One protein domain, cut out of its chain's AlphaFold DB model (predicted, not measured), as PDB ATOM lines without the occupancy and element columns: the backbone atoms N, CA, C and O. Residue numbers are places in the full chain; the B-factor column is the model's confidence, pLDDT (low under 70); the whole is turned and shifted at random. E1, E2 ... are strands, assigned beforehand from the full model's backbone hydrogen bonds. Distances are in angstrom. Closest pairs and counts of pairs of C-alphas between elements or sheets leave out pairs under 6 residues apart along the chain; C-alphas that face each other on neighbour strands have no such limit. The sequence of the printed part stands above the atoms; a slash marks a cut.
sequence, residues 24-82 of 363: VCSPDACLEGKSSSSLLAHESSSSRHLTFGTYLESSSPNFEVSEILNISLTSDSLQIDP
ATOM      1  N   VAL A  24       4.374 -37.290   4.848       90.19
ATOM      2  CA  VAL A  24       3.035 -36.708   4.834       90.19
ATOM      3  C   VAL A  24       3.201 -35.197   4.727       90.19
ATOM      4  O   VAL A  24       3.863 -34.583   5.563       90.19
ATOM      5  N   CYS A  25       2.640 -34.604   3.681       90.50
ATOM      6  CA  CYS A  25       2.782 -33.193   3.359       90.50
ATOM      7  C   CYS A  25       1.438 -32.480   3.418       90.50
ATOM      8  O   CYS A  25       0.450 -32.971   2.881       90.50
ATOM      9  N   SER A  26       1.440 -31.304   4.035       91.44
ATOM     10  CA  SER A  26       0.449 -30.255   3.835       91.44
ATOM     11  C   SER A  26       0.970 -29.234   2.816       91.44
ATOM     12  O   SER A  26       2.152 -29.285   2.455       91.44
ATOM     13  N   PRO A  27       0.136 -28.275   2.370       88.75
ATOM     14  CA  PRO A  27       0.594 -27.173   1.519       88.75
ATOM     15  C   PRO A  27       1.780 -26.383   2.088       88.75
ATOM     16  O   PRO A  27       2.575 -25.836   1.328       88.75
ATOM     17  N   ASP A  28       1.913 -26.341   3.415       89.75
ATOM     18  CA  ASP A  28       2.907 -25.517   4.105       89.75
ATOM     19  C   ASP A  28       4.171 -26.293   4.506       89.75
ATOM     20  O   ASP A  28       5.248 -25.705   4.631       89.75
ATOM     21  N   ALA A  29       4.059 -27.601   4.768       90.31
ATOM     22  CA  ALA A  29       5.160 -28.390   5.317       90.31
ATOM     23  C   ALA A  29       5.038 -29.891   5.030       90.31
ATOM     24  O   ALA A  29       3.946 -30.437   4.926       90.31
ATOM     25  N   CYS A  30       6.178 -30.583   5.007       90.12
ATOM     26  CA  CYS A  30       6.250 -32.043   4.963       90.12
ATOM     27  C   CYS A  30       6.878 -32.594   6.240       90.12
ATOM     28  O   CYS A  30       7.896 -32.087   6.713       90.12
ATOM     29  N   LEU A  31       6.298 -33.672   6.759       91.88
ATOM     30  CA  LEU A  31       6.817 -34.432   7.889       91.88
ATOM     31  C   LEU A  31       7.166 -35.851   7.439       91.88
ATOM     32  O   LEU A  31       6.503 -36.419   6.572       91.88
ATOM     33  N   GLU A  32       8.207 -36.437   8.031       91.06
ATOM     34  CA  GLU A  32       8.521 -37.851   7.809       91.06
ATOM     35  C   GLU A  32       7.421 -38.719   8.422       91.06
ATOM     36  O   GLU A  32       7.093 -38.586   9.603       91.06
ATOM     37  N   GLY A  33       6.839 -39.606   7.620       84.81
ATOM     38  CA  GLY A  33       5.708 -40.412   8.052       84.81
ATOM     39  C   GLY A  33       5.070 -41.175   6.903       84.81
ATOM     40  O   GLY A  33       5.204 -40.807   5.742       84.81
ATOM     41  N   LYS A  34       4.367 -42.250   7.253       84.88
ATOM     42  CA  LYS A  34       3.547 -43.031   6.327       84.88
ATOM     43  C   LYS A  34       2.087 -42.864   6.699       84.88
ATOM     44  O   LYS A  34       1.762 -42.795   7.884       84.88
ATOM     45  N   SER A  35       1.228 -42.862   5.693       84.69
ATOM     46  CA  SER A  35      -0.210 -42.987   5.875       84.69
ATOM     47  C   SER A  35      -0.728 -44.089   4.966       84.69
ATOM     48  O   SER A  35      -0.158 -44.379   3.922       84.69
ATOM     49  N   SER A  36      -1.814 -44.713   5.372       82.06
ATOM     50  CA  SER A  36      -2.571 -45.661   4.550       82.06
ATOM     51  C   SER A  36      -4.055 -45.316   4.575       82.06
ATOM     52  O   SER A  36      -4.903 -46.177   4.365       82.06
ATOM     53  N   SER A  37      -4.359 -44.057   4.890       86.19
ATOM     54  CA  SER A  37      -5.697 -43.513   4.748       86.19
ATOM     55  C   SER A  37      -5.959 -43.184   3.286       86.19
ATOM     56  O   SER A  37      -5.147 -42.494   2.664       86.19
ATOM     57  N   SER A  38      -7.114 -43.603   2.770       86.00
ATOM     58  CA  SER A  38      -7.590 -43.195   1.444       86.00
ATOM     59  C   SER A  38      -7.954 -41.706   1.373       86.00
ATOM     60  O   SER A  38      -8.099 -41.156   0.285       86.00
ATOM     61  N   LEU A  39      -8.040 -41.007   2.517       87.75
ATOM     62  CA  LEU A  39      -8.280 -39.560   2.566       87.75
ATOM     63  C   LEU A  39      -7.100 -38.725   2.048       87.75
ATOM     64  O   LEU A  39      -7.257 -37.522   1.862       87.75
ATOM     65  N   LEU A  40      -5.916 -39.313   1.867       88.44
ATOM     66  CA  LEU A  40      -4.728 -38.596   1.405       88.44
ATOM     67  C   LEU A  40      -4.383 -39.007  -0.024       88.44
ATOM     68  O   LEU A  40      -4.373 -40.193  -0.343       88.44
ATOM     69  N   ALA A  41      -4.019 -38.040  -0.867       87.50
ATOM     70  CA  ALA A  41      -3.529 -38.360  -2.203       87.50
ATOM     71  C   ALA A  41      -2.129 -38.977  -2.099       87.50
ATOM     72  O   ALA A  41      -1.269 -38.435  -1.401       87.50
ATOM     73  N   HIS A  42      -1.893 -40.096  -2.784       87.62
ATOM     74  CA  HIS A  42      -0.595 -40.764  -2.779       87.62
ATOM     75  C   HIS A  42       0.162 -40.516  -4.085       87.62
ATOM     76  O   HIS A  42      -0.350 -40.761  -5.178       87.62
ATOM     77  N   GLU A  43       1.397 -40.036  -3.963       85.75
ATOM     78  CA  GLU A  43       2.329 -39.875  -5.072       85.75
ATOM     79  C   GLU A  43       3.374 -41.000  -5.032       85.75
ATOM     80  O   GLU A  43       4.303 -40.993  -4.214       85.75
ATOM     81  N   SER A  44       3.239 -41.979  -5.928       81.44
ATOM     82  CA  SER A  44       4.049 -43.207  -5.899       81.44
ATOM     83  C   SER A  44       5.524 -42.969  -6.263       81.44
ATOM     84  O   SER A  44       6.401 -43.688  -5.785       81.44
ATOM     85  N   SER A  45       5.825 -41.945  -7.073       79.25
ATOM     86  CA  SER A  45       7.190 -41.560  -7.493       79.25
ATOM     87  C   SER A  45       8.059 -41.074  -6.332       79.25
ATOM     88  O   SER A  45       9.260 -41.345  -6.293       79.25
ATOM     89  N   SER A  46       7.454 -40.348  -5.397       78.25
ATOM     90  CA  SER A  46       8.128 -39.678  -4.284       78.25
ATOM     91  C   SER A  46       7.786 -40.301  -2.925       78.25
ATOM     92  O   SER A  46       8.390 -39.944  -1.914       78.25
ATOM     93  N   SER A  47       6.850 -41.259  -2.890       85.31
ATOM     94  CA  SER A  47       6.288 -41.856  -1.672       85.31
ATOM     95  C   SER A  47       5.680 -40.810  -0.723       85.31
ATOM     96  O   SER A  47       5.746 -40.943   0.507       85.31
ATOM     97  N   ARG A  48       5.096 -39.749  -1.291       87.31
ATOM     98  CA  ARG A  48       4.466 -38.652  -0.547       87.31
ATOM     99  C   ARG A  48       2.967 -38.884  -0.421       87.31
ATOM    100  O   ARG A  48       2.305 -39.313  -1.361       87.31
ATOM    101  N   HIS A  49       2.434 -38.579   0.751       89.12
ATOM    102  CA  HIS A  49       1.006 -38.487   1.011       89.12
ATOM    103  C   HIS A  49       0.651 -37.019   1.191       89.12
ATOM    104  O   HIS A  49       1.200 -36.361   2.072       89.12
ATOM    105  N   LEU A  50      -0.244 -36.499   0.364       89.25
ATOM    106  CA  LEU A  50      -0.648 -35.101   0.391       89.25
ATOM    107  C   LEU A  50      -1.996 -34.963   1.104       89.25
ATOM    108  O   LEU A  50      -2.951 -35.681   0.796       89.25
ATOM    109  N   THR A  51      -2.079 -34.038   2.060       90.69
ATOM    110  CA  THR A  51      -3.343 -33.646   2.696       90.69
ATOM    111  C   THR A  51      -4.146 -32.716   1.791       90.69
ATOM    112  O   THR A  51      -3.645 -32.222   0.781       90.69
ATOM    113  N   PHE A  52      -5.381 -32.412   2.186       90.44
ATOM    114  CA  PHE A  52      -6.208 -31.425   1.492       90.44
ATOM    115  C   PHE A  52      -5.515 -30.063   1.401       90.44
ATOM    116  O   PHE A  52      -4.838 -29.639   2.345       90.44
ATOM    117  N   GLY A  53      -5.722 -29.374   0.280       88.81
ATOM    118  CA  GLY A  53      -5.217 -28.028   0.046       88.81
ATOM    119  C   GLY A  53      -4.638 -27.815  -1.348       88.81
ATOM    120  O   GLY A  53      -4.725 -28.677  -2.224       88.81
ATOM    121  N   THR A  54      -4.058 -26.634  -1.538       90.19
ATOM    122  CA  THR A  54      -3.481 -26.196  -2.810       90.19
ATOM    123  C   THR A  54      -1.960 -26.196  -2.723       90.19
ATOM    124  O   THR A  54      -1.383 -25.468  -1.922       90.19
ATOM    125  N   TYR A  55      -1.319 -26.984  -3.574       87.81
ATOM    126  CA  TYR A  55       0.124 -27.119  -3.699       87.81
ATOM    127  C   TYR A  55       0.585 -26.375  -4.947       87.81
ATOM    128  O   TYR A  55      -0.033 -26.484  -6.004       87.81
ATOM    129  N   LEU A  56       1.667 -25.614  -4.827       84.94
ATOM    130  CA  LEU A  56       2.308 -24.963  -5.965       84.94
ATOM    131  C   LEU A  56       3.322 -25.949  -6.541       84.94
ATOM    132  O   LEU A  56       4.382 -26.151  -5.951       84.94
ATOM    133  N   GLU A  57       2.990 -26.598  -7.656       70.50
ATOM    134  CA  GLU A  57       3.876 -27.572  -8.295       70.50
ATOM    135  C   GLU A  57       4.126 -27.210  -9.758       70.50
ATOM    136  O   GLU A  57       3.220 -26.836 -10.496       70.50
ATOM    137  N   SER A  58       5.390 -27.324 -10.174       52.34
ATOM    138  CA  SER A  58       5.870 -26.994 -11.522       52.34
ATOM    139  C   SER A  58       5.987 -28.215 -12.446       52.34
ATOM    140  O   SER A  58       6.560 -28.119 -13.530       52.34
ATOM    141  N   SER A  59       5.528 -29.389 -12.012       56.44
ATOM    142  CA  SER A  59       5.672 -30.652 -12.742       56.44
ATOM    143  C   SER A  59       4.450 -31.534 -12.532       56.44
ATOM    144  O   SER A  59       4.020 -31.689 -11.400       56.44
ATOM    145  N   SER A  60       3.921 -32.129 -13.605       57.25
ATOM    146  CA  SER A  60       2.785 -33.058 -13.561       57.25
ATOM    147  C   SER A  60       3.111 -34.298 -12.720       57.25
ATOM    148  O   SER A  60       3.933 -35.109 -13.159       57.25
ATOM    149  N   PRO A  61       2.486 -34.491 -11.550       66.44
ATOM    150  CA  PRO A  61       2.783 -35.645 -10.713       66.44
ATOM    151  C   PRO A  61       1.916 -36.831 -11.137       66.44
ATOM    152  O   PRO A  61       0.767 -36.670 -11.557       66.44
ATOM    153  N   ASN A  62       2.463 -38.041 -11.018       68.00
ATOM    154  CA  ASN A  62       1.686 -39.269 -11.170       68.00
ATOM    155  C   ASN A  62       1.054 -39.609  -9.818       68.00
ATOM    156  O   ASN A  62       1.675 -40.273  -8.986       68.00
ATOM    157  N   PHE A  63      -0.173 -39.137  -9.608       70.88
ATOM    158  CA  PHE A  63      -0.970 -39.494  -8.439       70.88
ATOM    159  C   PHE A  63      -1.725 -40.796  -8.669       70.88
ATOM    160  O   PHE A  63      -2.398 -40.968  -9.689       70.88
ATOM    161  N   GLU A  64      -1.680 -41.680  -7.678       65.88
ATOM    162  CA  GLU A  64      -2.706 -42.704  -7.531       65.88
ATOM    163  C   GLU A  64      -3.953 -42.010  -6.981       65.88
ATOM    164  O   GLU A  64      -4.042 -41.647  -5.806       65.88
ATOM    165  N   VAL A  65      -4.890 -41.720  -7.885       58.25
ATOM    166  CA  VAL A  65      -6.138 -41.038  -7.549       58.25
ATOM    167  C   VAL A  65      -6.983 -41.986  -6.704       58.25
ATOM    168  O   VAL A  65      -7.414 -43.034  -7.180       58.25
ATOM    169  N   SER A  66      -7.222 -41.617  -5.447       63.16
ATOM    170  CA  SER A  66      -8.253 -42.263  -4.633       63.16
ATOM    171  C   SER A  66      -9.618 -41.838  -5.174       63.16
ATOM    172  O   SER A  66      -9.849 -40.643  -5.343       63.16
ATOM    173  N   GLU A  67     -10.526 -42.783  -5.443       65.06
ATOM    174  CA  GLU A  67     -11.848 -42.513  -6.054       65.06
ATOM    175  C   GLU A  67     -12.710 -41.516  -5.252       65.06
ATOM    176  O   GLU A  67     -13.663 -40.937  -5.773       65.06
ATOM    177  N   ILE A  68     -12.357 -41.300  -3.983       74.56
ATOM    178  CA  ILE A  68     -13.052 -40.425  -3.038       74.56
ATOM    179  C   ILE A  68     -12.558 -38.970  -3.035       74.56
ATOM    180  O   ILE A  68     -13.241 -38.102  -2.484       74.56
ATOM    181  N   LEU A  69     -11.389 -38.689  -3.623       81.69
ATOM    182  CA  LEU A  69     -10.792 -37.352  -3.658       81.69
ATOM    183  C   LEU A  69     -11.037 -36.686  -5.005       81.69
ATOM    184  O   LEU A  69     -10.850 -37.287  -6.061       81.69
ATOM    185  N   ASN A  70     -11.386 -35.403  -4.965       82.69
ATOM    186  CA  ASN A  70     -11.409 -34.582  -6.162       82.69
ATOM    187  C   ASN A  70     -10.061 -33.868  -6.288       82.69
ATOM    188  O   ASN A  70      -9.729 -32.992  -5.490       82.69
ATOM    189  N   ILE A  71      -9.269 -34.286  -7.274       83.12
ATOM    190  CA  ILE A  71      -7.951 -33.720  -7.552       83.12
ATOM    191  C   ILE A  71      -8.051 -32.903  -8.835       83.12
ATOM    192  O   ILE A  71      -8.379 -33.435  -9.897       83.12
ATOM    193  N   SER A  72      -7.749 -31.612  -8.744       84.12
ATOM    194  CA  SER A  72      -7.692 -30.716  -9.895       84.12
ATOM    195  C   SER A  72      -6.262 -30.231 -10.120       84.12
ATOM    196  O   SER A  72      -5.562 -29.819  -9.199       84.12
ATOM    197  N   LEU A  73      -5.817 -30.324 -11.371       80.44
ATOM    198  CA  LEU A  73      -4.484 -29.930 -11.809       80.44
ATOM    199  C   LEU A  73      -4.613 -28.723 -12.736       80.44
ATOM    200  O   LEU A  73      -5.335 -28.772 -13.735       80.44
ATOM    201  N   THR A  74      -3.901 -27.649 -12.415       78.12
ATOM    202  CA  THR A  74      -3.669 -26.515 -13.314       78.12
ATOM    203  C   THR A  74      -2.199 -26.481 -13.740       78.12
ATOM    204  O   THR A  74      -1.421 -27.357 -13.367       78.12
ATOM    205  N   SER A  75      -1.806 -25.498 -14.555       74.88
ATOM    206  CA  SER A  75      -0.417 -25.349 -15.007       74.88
ATOM    207  C   SER A  75       0.582 -25.149 -13.867       74.88
ATOM    208  O   SER A  75       1.725 -25.571 -14.003       74.88
ATOM    209  N   ASP A  76       0.147 -24.518 -12.772       81.75
ATOM    210  CA  ASP A  76       1.034 -24.027 -11.709       81.75
ATOM    211  C   ASP A  76       0.593 -24.467 -10.305       81.75
ATOM    212  O   ASP A  76       1.244 -24.150  -9.305       81.75
ATOM    213  N   SER A  77      -0.542 -25.166 -10.204       84.88
ATOM    214  CA  SER A  77      -1.057 -25.639  -8.928       84.88
ATOM    215  C   SER A  77      -1.801 -26.963  -9.026       84.88
ATOM    216  O   SER A  77      -2.480 -27.270 -10.008       84.88
ATOM    217  N   LEU A  78      -1.695 -27.721  -7.946       87.00
ATOM    218  CA  LEU A  78      -2.450 -28.924  -7.654       87.00
ATOM    219  C   LEU A  78      -3.397 -28.609  -6.501       87.00
ATOM    220  O   LEU A  78      -2.950 -28.187  -5.438       87.00
ATOM    221  N   GLN A  79      -4.688 -28.846  -6.675       88.94
ATOM    222  CA  GLN A  79      -5.670 -28.696  -5.611       88.94
ATOM    223  C   GLN A  79      -6.300 -30.048  -5.287       88.94
ATOM    224  O   GLN A  79      -6.860 -30.718  -6.156       88.94
ATOM    225  N   ILE A  80      -6.186 -30.433  -4.017       88.56
ATOM    226  CA  ILE A  80      -6.773 -31.644  -3.452       88.56
ATOM    227  C   ILE A  80      -7.931 -31.212  -2.565       88.56
ATOM    228  O   ILE A  80      -7.721 -30.658  -1.480       88.56
ATOM    229  N   ASP A  81      -9.147 -31.470  -3.030       87.81
ATOM    230  CA  ASP A  81     -10.352 -31.151  -2.282       87.81
ATOM    231  C   ASP A  81     -10.720 -32.291  -1.319       87.81
ATOM    232  O   ASP A  81     -10.531 -33.472  -1.637       87.81
ATOM    233  N   PRO A  82     -11.281 -31.961  -0.144       86.44
ATOM    234  CA  PRO A  82     -11.830 -32.964   0.756       86.44
ATOM    235  C   PRO A  82     -12.971 -33.762   0.102       86.44
ATOM    236  O   PRO A  82     -13.702 -33.217  -0.732       86.44
TER     237      PRO A  82
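Overview. This is residues 24 to 82 of the 363 residues of the protein "EGF-like domain-containing protein" of Kwoniella heveanensis CBS 569 (UniProt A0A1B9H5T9). Little regular structure: a small antiparallel sheet, E4, E6, E5, and a separate hairpin, E2 and E3, are joined by loops, with E1 off to one side and loop 56 to 69 swinging past E2. The 59 printed residues include six named strands, E1 to E6, and no named helix; the class is all strand, with under half of the residues in named elements. The whole is compact, radius of gyration of the C-alphas 10.4 A, spanning 28 by 24 by 20 A.

Arrangement. Inner strand E6, residues 78 to 81, is antiparallel to E4, residues 53 to 55, with N 55 and O 78 within hydrogen-bond range at 2.8 A. E6 forms a hairpin with E5, residues 70 to 73; N 79 and O 72 are 2.8 A apart. E2, residues 41 to 43, and E3, residues 48 to 50, form an antiparallel hairpin; N 43 and O 48 are 2.8 A apart. Residues 42 to 43 also pair with 63 to 64, antiparallel. E1, residues 30 to 32, pairs with no named strand but is near E3.

Along the chain. E1 begins at C-alpha 30 (6.250, -32.043, 4.963); E6, 9.8 A long, ends at C-alpha 81 (-10.352, -31.151, -2.282).

Size, cuts and confidence. The printed part has no cut. The link E4 to E5 is long. Residues 58 to 62 and 64 to 67 have pLDDT under 70.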